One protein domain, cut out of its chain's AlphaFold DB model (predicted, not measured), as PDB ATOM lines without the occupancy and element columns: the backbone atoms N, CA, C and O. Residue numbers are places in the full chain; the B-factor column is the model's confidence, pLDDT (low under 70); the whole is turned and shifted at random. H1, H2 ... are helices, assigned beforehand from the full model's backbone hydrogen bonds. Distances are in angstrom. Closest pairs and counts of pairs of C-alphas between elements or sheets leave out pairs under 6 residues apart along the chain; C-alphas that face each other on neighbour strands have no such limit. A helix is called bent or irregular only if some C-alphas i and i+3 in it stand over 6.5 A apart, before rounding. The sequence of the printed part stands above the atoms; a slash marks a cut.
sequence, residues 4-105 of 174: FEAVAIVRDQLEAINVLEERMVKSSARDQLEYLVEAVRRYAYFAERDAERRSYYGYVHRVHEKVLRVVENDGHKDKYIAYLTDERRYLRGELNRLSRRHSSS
ATOM      1  N   PHE A   4      77.614 216.858  56.444       85.31
ATOM      2  CA  PHE A   4      77.288 215.888  55.397       85.31
ATOM      3  C   PHE A   4      76.872 216.573  54.090       85.31
ATOM      4  O   PHE A   4      77.382 216.206  53.032       85.31
ATOM      5  N   GLU A   5      76.034 217.611  54.162       86.62
ATOM      6  CA  GLU A   5      75.687 218.443  52.999       86.62
ATOM      7  C   GLU A   5      76.922 219.131  52.412       86.62
ATOM      8  O   GLU A   5      77.121 219.108  51.201       86.62
ATOM      9  N   ALA A   6      77.791 219.698  53.253       88.50
ATOM     10  CA  ALA A   6      79.012 220.348  52.782       88.50
ATOM     11  C   ALA A   6      79.955 219.363  52.062       88.50
ATOM     12  O   ALA A   6      80.542 219.702  51.037       88.50
ATOM     13  N   VAL A   7      80.080 218.130  52.567       91.12
ATOM     14  CA  VAL A   7      80.862 217.064  51.921       91.12
ATOM     15  C   VAL A   7      80.252 216.658  50.578       91.12
ATOM     16  O   VAL A   7      81.002 216.486  49.618       91.12
ATOM     17  N   ALA A   8      78.926 216.521  50.497       91.25
ATOM     18  CA  ALA A   8      78.233 216.217  49.245       91.25
ATOM     19  C   ALA A   8      78.468 217.318  48.199       91.25
ATOM     20  O   ALA A   8      78.943 217.023  47.108       91.25
ATOM     21  N   ILE A   9      78.296 218.589  48.580       92.75
ATOM     22  CA  ILE A   9      78.536 219.737  47.692       92.75
ATOM     23  C   ILE A   9      79.965 219.720  47.133       92.75
ATOM     24  O   ILE A   9      80.160 219.871  45.931       92.75
ATOM     25  N   VAL A  10      80.982 219.517  47.978       93.56
ATOM     26  CA  VAL A  10      82.384 219.493  47.521       93.56
ATOM     27  C   VAL A  10      82.660 218.302  46.593       93.56
ATOM     28  O   VAL A  10      83.461 218.421  45.663       93.56
ATOM     29  N   ARG A  11      82.001 217.155  46.805       94.50
ATOM     30  CA  ARG A  11      82.103 215.995  45.906       94.50
ATOM     31  C   ARG A  11      81.490 216.284  44.540       94.50
ATOM     32  O   ARG A  11      82.165 216.047  43.541       94.50
ATOM     33  N   ASP A  12      80.299 216.872  44.502       94.62
ATOM     34  CA  ASP A  12      79.632 217.244  43.249       94.62
ATOM     35  C   ASP A  12      80.475 218.253  42.451       94.62
ATOM     36  O   ASP A  12      80.604 218.167  41.230       94.62
ATOM     37  N   GLN A  13      81.117 219.197  43.147       95.38
ATOM     38  CA  GLN A  13      82.030 220.166  42.535       95.38
ATOM     39  C   GLN A  13      83.292 219.504  41.958       95.38
ATOM     40  O   GLN A  13      83.734 219.873  40.868       95.38
ATOM     41  N   LEU A  14      83.863 218.515  42.654       96.25
ATOM     42  CA  LEU A  14      85.000 217.730  42.157       96.25
ATOM     43  C   LEU A  14      84.630 216.916  40.916       96.25
ATOM     44  O   LEU A  14      85.414 216.855  39.968       96.25
ATOM     45  N   GLU A  15      83.452 216.299  40.922       95.75
ATOM     46  CA  GLU A  15      82.938 215.558  39.774       95.75
ATOM     47  C   GLU A  15      82.756 216.478  38.565       95.75
ATOM     48  O   GLU A  15      83.234 216.156  37.478       95.75
ATOM     49  N   ALA A  16      82.191 217.672  38.763       94.81
ATOM     50  CA  ALA A  16      82.029 218.652  37.693       94.81
ATOM     51  C   ALA A  16      83.365 219.064  37.044       94.81
ATOM     52  O   ALA A  16      83.430 219.183  35.820       94.81
ATOM     53  N   ILE A  17      84.440 219.240  37.830       96.31
ATOM     54  CA  ILE A  17      85.788 219.491  37.281       96.31
ATOM     55  C   ILE A  17      86.242 218.313  36.414       96.31
ATOM     56  O   ILE A  17      86.756 218.525  35.319       96.31
ATOM     57  N   ASN A  18      86.081 217.078  36.900       95.00
ATOM     58  CA  ASN A  18      86.549 215.890  36.184       95.00
ATOM     59  C   ASN A  18      85.811 215.709  34.853       95.00
ATOM     60  O   ASN A  18      86.451 215.462  33.835       95.00
ATOM     61  N   VAL A  19      84.487 215.900  34.852       94.75
ATOM     62  CA  VAL A  19      83.658 215.843  33.640       94.75
ATOM     63  C   VAL A  19      84.077 216.920  32.640       94.75
ATOM     64  O   VAL A  19      84.204 216.641  31.446       94.75
ATOM     65  N   LEU A  20      84.327 218.146  33.115       95.06
ATOM     66  CA  LEU A  20      84.806 219.227  32.259       95.06
ATOM     67  C   LEU A  20      86.179 218.899  31.661       95.06
ATOM     68  O   LEU A  20      86.346 219.012  30.449       95.06
ATOM     69  N   GLU A  21      87.147 218.464  32.469       93.94
ATOM     70  CA  GLU A  21      88.486 218.113  31.983       93.94
ATOM     71  C   GLU A  21      88.427 216.999  30.935       93.94
ATOM     72  O   GLU A  21      89.002 217.141  29.856       93.94
ATOM     73  N   GLU A  22      87.693 215.921  31.211       93.31
ATOM     74  CA  GLU A  22      87.551 214.799  30.287       93.31
ATOM     75  C   GLU A  22      86.959 215.245  28.946       93.31
ATOM     76  O   GLU A  22      87.476 214.891  27.881       93.31
ATOM     77  N   ARG A  23      85.908 216.072  28.982       93.25
ATOM     78  CA  ARG A  23      85.290 216.616  27.770       93.25
ATOM     79  C   ARG A  23      86.260 217.514  27.007       93.25
ATOM     80  O   ARG A  23      86.374 217.366  25.792       93.25
ATOM     81  N   MET A  24      86.982 218.396  27.694       91.81
ATOM     82  CA  MET A  24      87.965 219.292  27.073       91.81
ATOM     83  C   MET A  24      89.130 218.518  26.446       91.81
ATOM     84  O   MET A  24      89.603 218.874  25.376       91.81
ATOM     85  N   VAL A  25      89.595 217.434  27.069       90.44
ATOM     86  CA  VAL A  25      90.695 216.618  26.529       90.44
ATOM     87  C   VAL A  25      90.288 215.859  25.262       90.44
ATOM     88  O   VAL A  25      91.132 215.670  24.387       90.44
ATOM     89  N   LYS A  26      89.022 215.439  25.157       89.75
ATOM     90  CA  LYS A  26      88.497 214.648  24.028       89.75
ATOM     91  C   LYS A  26      88.011 215.479  22.834       89.75
ATOM     92  O   LYS A  26      87.828 214.919  21.759       89.75
ATOM     93  N   SER A  27      87.759 216.773  23.016       87.75
ATOM     94  CA  SER A  27      87.159 217.649  21.998       87.75
ATOM     95  C   SER A  27      88.206 218.437  21.209       87.75
ATOM     96  O   SER A  27      89.300 218.711  21.710       87.75
ATOM     97  N   SER A  28      87.874 218.816  19.970       87.81
ATOM     98  CA  SER A  28      88.695 219.743  19.183       87.81
ATOM     99  C   SER A  28      88.589 221.170  19.738       87.81
ATOM    100  O   SER A  28      87.619 221.501  20.414       87.81
ATOM    101  N   ALA A  29      89.547 222.050  19.430       84.50
ATOM    102  CA  ALA A  29      89.531 223.433  19.928       84.50
ATOM    103  C   ALA A  29      88.248 224.204  19.550       84.50
ATOM    104  O   ALA A  29      87.745 225.005  20.337       84.50
ATOM    105  N   ARG A  30      87.688 223.937  18.362       85.81
ATOM    106  CA  ARG A  30      86.421 224.538  17.922       85.81
ATOM    107  C   ARG A  30      85.247 224.028  18.758       85.81
ATOM    108  O   ARG A  30      84.469 224.835  19.258       85.81
ATOM    109  N   ASP A  31      85.171 222.716  18.957       90.00
ATOM    110  CA  ASP A  31      84.091 222.088  19.728       90.00
ATOM    111  C   ASP A  31      84.161 222.478  21.213       90.00
ATOM    112  O   ASP A  31      83.133 222.628  21.871       90.00
ATOM    113  N   GLN A  32      85.374 222.672  21.745       91.06
ATOM    114  CA  GLN A  32      85.611 223.160  23.105       91.06
ATOM    115  C   GLN A  32      84.986 224.539  23.322       91.06
ATOM    116  O   GLN A  32      84.259 224.736  24.294       91.06
ATOM    117  N   LEU A  33      85.265 225.488  22.423       91.44
ATOM    118  CA  LEU A  33      84.736 226.848  22.507       91.44
ATOM    119  C   LEU A  33      83.211 226.858  22.423       91.44
ATOM    120  O   LEU A  33      82.554 227.457  23.272       91.44
ATOM    121  N   GLU A  34      82.648 226.154  21.440       93.69
ATOM    122  CA  GLU A  34      81.197 226.060  21.265       93.69
ATOM    123  C   GLU A  34      80.521 225.470  22.509       93.69
ATOM    124  O   GLU A  34      79.582 226.060  23.053       93.69
ATOM    125  N   TYR A  35      81.067 224.367  23.030       94.44
ATOM    126  CA  TYR A  35      80.582 223.758  24.261       94.44
ATOM    127  C   TYR A  35      80.645 224.716  25.453       94.44
ATOM    128  O   TYR A  35      79.673 224.827  26.200       94.44
ATOM    129  N   LEU A  36      81.779 225.386  25.667       95.12
ATOM    130  CA  LEU A  36      81.972 226.268  26.816       95.12
ATOM    131  C   LEU A  36      81.013 227.459  26.774       95.12
ATOM    132  O   LEU A  36      80.408 227.778  27.796       95.12
ATOM    133  N   VAL A  37      80.816 228.072  25.604       95.69
ATOM    134  CA  VAL A  37      79.858 229.173  25.426       95.69
ATOM    135  C   VAL A  37      78.435 228.717  25.756       95.69
ATOM    136  O   VAL A  37      77.716 229.406  26.486       95.69
ATOM    137  N   GLU A  38      78.020 227.551  25.258       96.06
ATOM    138  CA  GLU A  38      76.690 227.013  25.541       96.06
ATOM    139  C   GLU A  38      76.528 226.649  27.026       96.06
ATOM    140  O   GLU A  38      75.526 226.995  27.658       96.06
ATOM    141  N   ALA A  39      77.534 225.997  27.610       95.19
ATOM    142  CA  ALA A  39      77.538 225.578  29.004       95.19
ATOM    143  C   ALA A  39      77.471 226.774  29.961       95.19
ATOM    144  O   ALA A  39      76.672 226.752  30.896       95.19
ATOM    145  N   VAL A  40      78.243 227.838  29.716       96.81
ATOM    146  CA  VAL A  40      78.196 229.070  30.518       96.81
ATOM    147  C   VAL A  40      76.782 229.651  30.517       96.81
ATOM    148  O   VAL A  40      76.202 229.853  31.582       96.81
ATOM    149  N   ARG A  41      76.160 229.822  29.345       96.06
ATOM    150  CA  ARG A  41      74.780 230.340  29.254       96.06
ATOM    151  C   ARG A  41      73.781 229.452  29.994       96.06
ATOM    152  O   ARG A  41      72.935 229.945  30.740       96.06
ATOM    153  N   ARG A  42      73.900 228.135  29.817       96.25
ATOM    154  CA  ARG A  42      73.021 227.144  30.443       96.25
ATOM    155  C   ARG A  42      73.122 227.173  31.969       96.25
ATOM    156  O   ARG A  42      72.101 227.188  32.652       96.25
ATOM    157  N   TYR A  43      74.335 227.191  32.514       94.94
ATOM    158  CA  TYR A  43      74.539 227.183  33.963       94.94
ATOM    159  C   TYR A  43      74.251 228.536  34.617       94.94
ATOM    160  O   TYR A  43      73.805 228.543  35.763       94.94
ATOM    161  N   ALA A  44      74.412 229.654  33.901       94.44
ATOM    162  CA  ALA A  44      73.929 230.959  34.357       94.44
ATOM    163  C   ALA A  44      72.406 230.934  34.566       94.44
ATOM    164  O   ALA A  44      71.920 231.241  35.652       94.44
ATOM    165  N   TYR A  45      71.663 230.449  33.563       94.94
ATOM    166  CA  TYR A  45      70.209 230.304  33.639       94.94
ATOM    167  C   TYR A  45      69.768 229.418  34.818       94.94
ATOM    168  O   TYR A  45      68.868 229.785  35.578       94.94
ATOM    169  N   PHE A  46      70.408 228.260  35.011       94.00
ATOM    170  CA  PHE A  46      70.045 227.365  36.112       94.00
ATOM    171  C   PHE A  46      70.419 227.914  37.492       94.00
ATOM    172  O   PHE A  46      69.672 227.693  38.442       94.00
ATOM    173  N   ALA A  47      71.518 228.665  37.619       92.50
ATOM    174  CA  ALA A  47      71.893 229.295  38.885       92.50
ATOM    175  C   ALA A  47      70.845 230.319  39.363       92.50
ATOM    176  O   ALA A  47      70.614 230.468  40.567       92.50
ATOM    177  N   GLU A  48      70.178 231.004  38.436       92.25
ATOM    178  CA  GLU A  48      69.114 231.953  38.766       92.25
ATOM    179  C   GLU A  48      67.817 231.241  39.172       92.25
ATOM    180  O   GLU A  48      67.177 231.637  40.153       92.25
ATOM    181  N   ARG A  49      67.448 230.170  38.455       90.94
ATOM    182  CA  ARG A  49      66.123 229.541  38.572       90.94
ATOM    183  C   ARG A  49      66.010 228.412  39.587       90.94
ATOM    184  O   ARG A  49      64.949 228.264  40.183       90.94
ATOM    185  N   ASP A  50      67.061 227.627  39.789       91.56
ATOM    186  CA  ASP A  50      67.030 226.495  40.714       91.56
ATOM    187  C   ASP A  50      67.625 226.909  42.063       91.56
ATOM    188  O   ASP A  50      68.839 227.048  42.208       91.56
ATOM    189  N   ALA A  51      66.761 227.138  43.056       87.44
ATOM    190  CA  ALA A  51      67.188 227.548  44.391       87.44
ATOM    191  C   ALA A  51      67.912 226.429  45.158       87.44
ATOM    192  O   ALA A  51      68.814 226.727  45.942       87.44
ATOM    193  N   GLU A  52      67.552 225.164  44.924       86.19
ATOM    194  CA  GLU A  52      68.117 224.011  45.632       86.19
ATOM    195  C   GLU A  52      69.548 223.733  45.169       86.19
ATOM    196  O   GLU A  52      70.439 223.466  45.977       86.19
ATOM    197  N   ARG A  53      69.790 223.862  43.862       89.94
ATOM    198  CA  ARG A  53      71.090 223.594  43.230       89.94
ATOM    199  C   ARG A  53      71.846 224.852  42.821       89.94
ATOM    200  O   ARG A  53      72.883 224.758  42.162       89.94
ATOM    201  N   ARG A  54      71.399 226.034  43.256       91.62
ATOM    202  CA  ARG A  54      72.043 227.326  42.962       91.62
ATOM    203  C   ARG A  54      73.541 227.323  43.251       91.62
ATOM    204  O   ARG A  54      74.320 227.872  42.478       91.62
ATOM    205  N   SER A  55      73.956 226.719  44.365       90.38
ATOM    206  CA  SER A  55      75.366 226.647  44.766       90.38
ATOM    207  C   SER A  55      76.201 225.810  43.791       90.38
ATOM    208  O   SER A  55      77.300 226.226  43.418       90.38
ATOM    209  N   TYR A  56      75.661 224.674  43.345       94.00
ATOM    210  CA  TYR A  56      76.267 223.806  42.343       94.00
ATOM    211  C   TYR A  56      76.338 224.513  40.989       94.00
ATOM    212  O   TYR A  56      77.431 224.702  40.460       94.00
ATOM    213  N   TYR A  57      75.210 224.993  40.461       95.06
ATOM    214  CA  TYR A  57      75.183 225.655  39.155       95.06
ATOM    215  C   TYR A  57      76.031 226.923  39.129       95.06
ATOM    216  O   TYR A  57      76.775 227.142  38.177       95.06
ATOM    217  N   GLY A  58      76.010 227.712  40.205       95.12
ATOM    218  CA  GLY A  58      76.866 228.885  40.342       95.12
ATOM    219  C   GLY A  58      78.354 228.532  40.375       95.12
ATOM    220  O   GLY A  58      79.169 229.266  39.820       95.12
ATOM    221  N   TYR A  59      78.731 227.410  40.992       96.25
ATOM    222  CA  TYR A  59      80.107 226.917  40.940       96.25
ATOM    223  C   TYR A  59      80.495 226.476  39.524       96.25
ATOM    224  O   TYR A  59      81.490 226.963  38.983       96.25
ATOM    225  N   VAL A  60      79.690 225.609  38.902       96.50
ATOM    226  CA  VAL A  60      79.959 225.071  37.562       96.50
ATOM    227  C   VAL A  60      80.048 226.194  36.532       96.50
ATOM    228  O   VAL A  60      80.976 226.197  35.723       96.50
ATOM    229  N   HIS A  61      79.151 227.181  36.617       97.00
ATOM    230  CA  HIS A  61      79.179 228.396  35.808       97.00
ATOM    231  C   HIS A  61      80.527 229.118  35.906       97.00
ATOM    232  O   HIS A  61      81.167 229.341  34.883       97.00
ATOM    233  N   ARG A  62      81.001 229.429  37.124       96.88
ATOM    234  CA  ARG A  62      82.270 230.153  37.321       96.88
ATOM    235  C   ARG A  62      83.469 229.397  36.755       96.88
ATOM    236  O   ARG A  62      84.338 230.014  36.146       96.88
ATOM    237  N   VAL A  63      83.519 228.078  36.951       96.69
ATOM    238  CA  VAL A  63      84.609 227.247  36.420       96.69
ATOM    239  C   VAL A  63      84.587 227.252  34.891       96.69
ATOM    240  O   VAL A  63      85.621 227.497  34.274       96.69
ATOM    241  N   HIS A  64      83.418 227.048  34.272       96.62
ATOM    242  CA  HIS A  64      83.289 227.069  32.811       96.62
ATOM    243  C   HIS A  64      83.614 228.448  32.234       96.62
ATOM    244  O   HIS A  64      84.325 228.532  31.241       96.62
ATOM    245  N   GLU A  65      83.167 229.526  32.877       96.88
ATOM    246  CA  GLU A  65      83.467 230.895  32.456       96.88
ATOM    247  C   GLU A  65      84.969 231.189  32.543       96.88
ATOM    248  O   GLU A  65      85.555 231.777  31.632       96.88
ATOM    249  N   LYS A  66      85.627 230.752  33.621       95.31
ATOM    250  CA  LYS A  66      87.071 230.929  33.778       95.31
ATOM    251  C   LYS A  66      87.848 230.144  32.724       95.31
ATOM    252  O   LYS A  66      88.782 230.696  32.147       95.31
ATOM    253  N   VAL A  67      87.454 228.898  32.455       94.88
ATOM    254  CA  VAL A  67      88.060 228.071  31.402       94.88
ATOM    255  C   VAL A  67      87.834 228.692  30.028       94.88
ATOM    256  O   VAL A  67      88.797 228.821  29.282       94.88
ATOM    257  N   LEU A  68      86.618 229.156  29.725       95.06
ATOM    258  CA  LEU A  68      86.303 229.858  28.479       95.06
ATOM    259  C   LEU A  68      87.243 231.043  28.261       95.06
ATOM    260  O   LEU A  68      87.910 231.103  27.234       95.06
ATOM    261  N   ARG A  69      87.400 231.911  29.267       93.88
ATOM    262  CA  ARG A  69      88.323 233.053  29.183       93.88
ATOM    263  C   ARG A  69      89.769 232.625  28.931       93.88
ATOM    264  O   ARG A  69      90.493 233.331  28.239       93.88
ATOM    265  N   VAL A  70      90.229 231.515  29.510       92.62
ATOM    266  CA  VAL A  70      91.595 231.015  29.268       92.62
ATOM    267  C   VAL A  70      91.734 230.493  27.838       92.62
ATOM    268  O   VAL A  70      92.724 230.789  27.174       92.62
ATOM    269  N   VAL A  71      90.737 229.755  27.349       90.62
ATOM    270  CA  VAL A  71      90.732 229.228  25.979       90.62
ATOM    271  C   VAL A  71      90.681 230.369  24.957       90.62
ATOM    272  O   VAL A  71      91.462 230.349  24.012       90.62
ATOM    273  N   GLU A  72      89.840 231.386  25.168       91.12
ATOM    274  CA  GLU A  72      89.705 232.548  24.275       91.12
ATOM    275  C   GLU A  72      90.964 233.421  24.228       91.12
ATOM    276  O   GLU A  72      91.378 233.836  23.148       91.12
ATOM    277  N   ASN A  73      91.574 233.711  25.383       87.19
ATOM    278  CA  ASN A  73      92.699 234.648  25.445       87.19
ATOM    279  C   ASN A  73      94.030 234.012  25.052       87.19
ATOM    280  O   ASN A  73      94.867 234.665  24.436       87.19
ATOM    281  N   ASP A  74      94.249 232.763  25.457       80.62
ATOM    282  CA  ASP A  74      95.570 232.158  25.379       80.62
ATOM    283  C   ASP A  74      95.646 230.990  24.398       80.62
ATOM    284  O   ASP A  74      96.746 230.640  23.985       80.62
ATOM    285  N   GLY A  75      94.529 230.326  24.071       73.81
ATOM    286  CA  GLY A  75      94.492 229.147  23.191       73.81
ATOM    287  C   GLY A  75      95.315 227.936  23.669       73.81
ATOM    288  O   GLY A  75      95.286 226.873  23.048       73.81
ATOM    289  N   HIS A  76      96.054 228.064  24.772       78.50
ATOM    290  CA  HIS A  76      96.979 227.057  25.267       78.50
ATOM    291  C   HIS A  76      96.287 226.103  26.232       78.50
ATOM    292  O   HIS A  76      95.900 226.471  27.346       78.50
ATOM    293  N   LYS A  77      96.224 224.836  25.814       83.81
ATOM    294  CA  LYS A  77      95.674 223.721  26.590       83.81
ATOM    295  C   LYS A  77      96.221 223.640  28.017       83.81
ATOM    296  O   LYS A  77      95.466 223.435  28.965       83.81
ATOM    297  N   ASP A  78      97.514 223.884  28.181       88.81
ATOM    298  CA  ASP A  78      98.196 223.751  29.470       88.81
ATOM    299  C   ASP A  78      97.669 224.723  30.531       88.81
ATOM    300  O   ASP A  78      97.637 224.391  31.715       88.81
ATOM    301  N   LYS A  79      97.195 225.908  30.127       91.31
ATOM    302  CA  LYS A  79      96.732 226.930  31.072       91.31
ATOM    303  C   LYS A  79      95.402 226.563  31.717       91.31
ATOM    304  O   LYS A  79      95.255 226.712  32.931       91.31
ATOM    305  N   TYR A  80      94.437 226.067  30.939       91.69
ATOM    306  CA  TYR A  80      93.163 225.656  31.530       91.69
ATOM    307  C   TYR A  80      93.321 224.350  32.321       91.69
ATOM    308  O   TYR A  80      92.671 224.194  33.350       91.69
ATOM    309  N   ILE A  81      94.216 223.444  31.906       93.19
ATOM    310  CA  ILE A  81      94.535 222.232  32.680       93.19
ATOM    311  C   ILE A  81      95.174 222.600  34.022       93.19
ATOM    312  O   ILE A  81      94.787 222.043  35.050       93.19
ATOM    313  N   ALA A  82      96.109 223.556  34.036       93.50
ATOM    314  CA  ALA A  82      96.704 224.059  35.272       93.50
ATOM    315  C   ALA A  82      95.629 224.633  36.208       93.50
ATOM    316  O   ALA A  82      95.556 224.239  37.369       93.50
ATOM    317  N   TYR A  83      94.724 225.464  35.676       94.38
ATOM    318  CA  TYR A  83      93.597 225.997  36.443       94.38
ATOM    319  C   TYR A  83      92.715 224.890  37.051       94.38
ATOM    320  O   TYR A  83      92.458 224.898  38.253       94.38
ATOM    321  N   LEU A  84      92.291 223.902  36.255       95.31
ATOM    322  CA  LEU A  84      91.462 222.788  36.742       95.31
ATOM    323  C   LEU A  84      92.198 221.923  37.780       95.31
ATOM    324  O   LEU A  84      91.585 221.415  38.722       95.31
ATOM    325  N   THR A  85      93.515 221.779  37.637       95.69
ATOM    326  CA  THR A  85      94.365 221.053  38.589       95.69
ATOM    327  C   THR A  85      94.425 221.764  39.939       95.69
ATOM    328  O   THR A  85      94.265 221.117  40.981       95.69
ATOM    329  N   ASP A  86      94.605 223.084  39.933       95.88
ATOM    330  CA  ASP A  86      94.623 223.899  41.148       95.88
ATOM    331  C   ASP A  86      93.262 223.896  41.851       95.88
ATOM    332  O   ASP A  86      93.188 223.679  43.064       95.88
ATOM    333  N   GLU A  87      92.173 224.027  41.092       96.06
ATOM    334  CA  GLU A  87      90.808 223.977  41.623       96.06
ATOM    335  C   GLU A  87      90.512 222.607  42.266       96.06
ATOM    336  O   GLU A  87      90.025 222.513  43.397       96.06
ATOM    337  N   ARG A  88      90.915 221.508  41.612       96.56
ATOM    338  CA  ARG A  88      90.811 220.153  42.175       96.56
ATOM    339  C   ARG A  88      91.608 220.012  43.468       96.56
ATOM    340  O   ARG A  88      91.142 219.375  44.417       96.56
ATOM    341  N   ARG A  89      92.825 220.562  43.518       96.62
ATOM    342  CA  ARG A  89      93.669 220.537  44.721       96.62
ATOM    343  C   ARG A  89      92.996 221.286  45.869       96.62
ATOM    344  O   ARG A  89      92.977 220.764  46.985       96.62
ATOM    345  N   TYR A  90      92.424 222.455  45.591       96.00
ATOM    346  CA  TYR A  90      91.670 223.242  46.562       96.00
ATOM    347  C   TYR A  90      90.487 222.448  47.133       96.00
ATOM    348  O   TYR A  90      90.408 222.253  48.347       96.00
ATOM    349  N   LEU A  91      89.632 221.883  46.274       95.62
ATOM    350  CA  LEU A  91      88.466 221.112  46.712       95.62
ATOM    351  C   LEU A  91      88.838 219.847  47.498       95.62
ATOM    352  O   LEU A  91      88.191 219.522  48.492       95.62
ATOM    353  N   ARG A  92      89.910 219.141  47.114       95.81
ATOM    354  CA  ARG A  92      90.433 218.010  47.906       95.81
ATOM    355  C   ARG A  92      90.911 218.461  49.289       95.81
ATOM    356  O   ARG A  92      90.705 217.750  50.272       95.81
ATOM    357  N   GLY A  93      91.539 219.633  49.375       95.44
ATOM    358  CA  GLY A  93      91.915 220.260  50.641       95.44
ATOM    359  C   GLY A  93      90.700 220.550  51.523       95.44
ATOM    360  O   GLY A  93      90.691 220.174  52.697       95.44
ATOM    361  N   GLU A  94      89.651 221.133  50.944       93.88
ATOM    362  CA  GLU A  94      88.388 221.398  51.639       93.88
ATOM    363  C   GLU A  94      87.693 220.112  52.102       93.88
ATOM    364  O   GLU A  94      87.303 220.009  53.267       93.88
ATOM    365  N   LEU A  95      87.634 219.080  51.257       93.56
ATOM    366  CA  LEU A  95      87.076 217.776  51.618       93.56
ATOM    367  C   LEU A  95      87.811 217.142  52.810       93.56
ATOM    368  O   LEU A  95      87.184 216.637  53.747       93.56
ATOM    369  N   ASN A  96      89.145 217.211  52.815       92.12
ATOM    370  CA  ASN A  96      89.966 216.746  53.932       92.12
ATOM    371  C   ASN A  96      89.714 217.566  55.205       92.12
ATOM    372  O   ASN A  96      89.658 217.006  56.303       92.12
ATOM    373  N   ARG A  97      89.541 218.887  55.077       91.94
ATOM    374  CA  ARG A  97      89.246 219.784  56.201       91.94
ATOM    375  C   ARG A  97      87.890 219.468  56.831       91.94
ATOM    376  O   ARG A  97      87.807 219.361  58.055       91.94
ATOM    377  N   LEU A  98      86.856 219.287  56.010       90.19
ATOM    378  CA  LEU A  98      85.515 218.896  56.453       90.19
ATOM    379  C   LEU A  98      85.530 217.524  57.136       90.19
ATOM    380  O   LEU A  98      84.973 217.376  58.222       90.19
ATOM    381  N   SER A  99      86.258 216.558  56.568       85.88
ATOM    382  CA  SER A  99      86.395 215.217  57.151       85.88
ATOM    383  C   SER A  99      87.061 215.249  58.534       85.88
ATOM    384  O   SER A  99      86.583 214.612  59.468       85.88
ATOM    385  N   ARG A 100      88.123 216.050  58.716       85.88
ATOM    386  CA  ARG A 100      88.826 216.175  60.010       85.88
ATOM    387  C   ARG A 100      87.982 216.838  61.100       85.88
ATOM    388  O   ARG A 100      88.065 216.417  62.249       85.88
ATOM    389  N   ARG A 101      87.166 217.839  60.749       79.31
ATOM    390  CA  ARG A 101      86.230 218.491  61.690       79.31
ATOM    391  C   ARG A 101      85.175 217.522  62.222       79.31
ATOM    392  O   ARG A 101      84.720 217.680  63.348       79.31
ATOM    393  N   HIS A 102      84.818 216.512  61.432       67.38
ATOM    394  CA  HIS A 102      83.919 215.443  61.858       67.38
ATOM    395  C   HIS A 102      84.619 214.399  62.750       67.38
ATOM    396  O   HIS A 102      83.980 213.783  63.596       67.38
ATOM    397  N   SER A 103      85.934 214.202  62.604       62.28
ATOM    398  CA  SER A 103      86.707 213.241  63.411       62.28
ATOM    399  C   SER A 103      87.165 213.770  64.779       62.28
ATOM    400  O   SER A 103      87.571 212.976  65.624       62.28
ATOM    401  N   SER A 104      87.123 215.084  65.028       55.31
ATOM    402  CA  SER A 104      87.573 215.692  66.295       55.31
ATOM    403  C   SER A 104      86.578 215.578  67.462       55.31
ATOM    404  O   SER A 104      86.844 216.118  68.529       55.31
ATOM    405  N   SER A 105      85.457 214.873  67.295       49.09
ATOM    406  CA  SER A 105      84.496 214.573  68.370       49.09
ATOM    407  C   SER A 105      84.844 213.323  69.189       49.09
ATOM    408  O   SER A 105      84.102 212.975  70.103       49.09
TER     409      SER A 105
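This is residues 4 to 105 of the 174 residues of an uncharacterized protein of Aphanomyces euteiches (UniProt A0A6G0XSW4). You are looking at an up-and-down bundle of four helices, each running against the one before it in the chain, made of two antiparallel pairs: the longest helix, H4, lies side by side with H1, and the hairpin of H2 and H3 slants across beside them, with H3 on the inside and H2 on the far side, away from H4. H3 packs on both partners, with residues 56 to 63 on H1 and residues 67 to 71 on H4, while the last residues of H4 and the two residues after it make one tip of the long axis. The printed part has 102 residues with four named helices, in the order H1, H2, H3, H4, and no named strand; the class is all helix. The whole is only just compact, close to loose, with a radius of gyration of the C-alphas of 14.8 A, and its outline is elongated, with spans of 51 by 32 by 20 A.

Look first at H4, residues 77 to 103, the longest helix. It touches H1, residues 4 to 26, with 16 pairs of C-alphas within 8 A. Their closest C-alphas are those of Val 7 and Leu 95, 6.3 A apart, and the two run opposite ways at a shallow tilt of 18 degrees. Move next to H3, residues 54 to 74, the hub, which touches three other helices. H3 and H4 form a helical hairpin, running opposite ways at a shallow tilt of 28 degrees. They touch with residues 67 to 71 of H3 and 77 to 83 of H4 alone; the closest C-alphas are those of Val 67 and Tyr 80, 5.6 A apart. H3 touches H1 with residues 56 to 63 alone, and H1 touches H3 with residues 9 to 17 alone. The closest C-alphas there are those of Ala 16 and Val 60, 6.7 A apart, and H1 and H3 run the same way at a shallow tilt of 30 degrees. Go next to H2, residues 29 to 49, which forms a helical hairpin with H3. These two touch with 29 pairs of C-alphas within 8 A, the closest being those of Ala 47 and Arg 54 at 4.5 A, and they run opposite ways at a shallow tilt of 28 degrees. H1 and H2 are close but not clearly touching: one pair of C-alphas, those of Met 24 and Gln 32, is within 8 A, at 6.0 A. H2 and H4 are apart. In H1, H2, H3 and H4, each O i to N i+4 pair is within hydrogen-bond range.

Find C-alpha 77 at (95.674, 223.721, 26.590); from there H4 runs 39.3 A to C-alpha 103 at (86.707, 213.241, 63.411). Then find C-alpha 4 at (77.288, 215.888, 55.397), where H1 begins; its 23 residues cover 33.3 A from first to last C-alpha. H2 has 21 residues and measures 30.5 A, and H3, also with 21 residues, measures 29.8 A. No helix is bent or irregular.

The two C-alphas farthest apart are those of Arg 30 and Ser 105, at 51.5 A, while the C-alphas of Phe 4 and Ser 105, the first and last printed residues, are 14.9 A apart. The printed part has no cut. The links H1 to H2, H2 to H3 and H3 to H4 are tight, with 2, 4 and 2 residues, and no link is long. In the B-factor column of this predicted model you will find a mean pLDDT of 91.0 for the printed part; residues 102 to 105 are under 70.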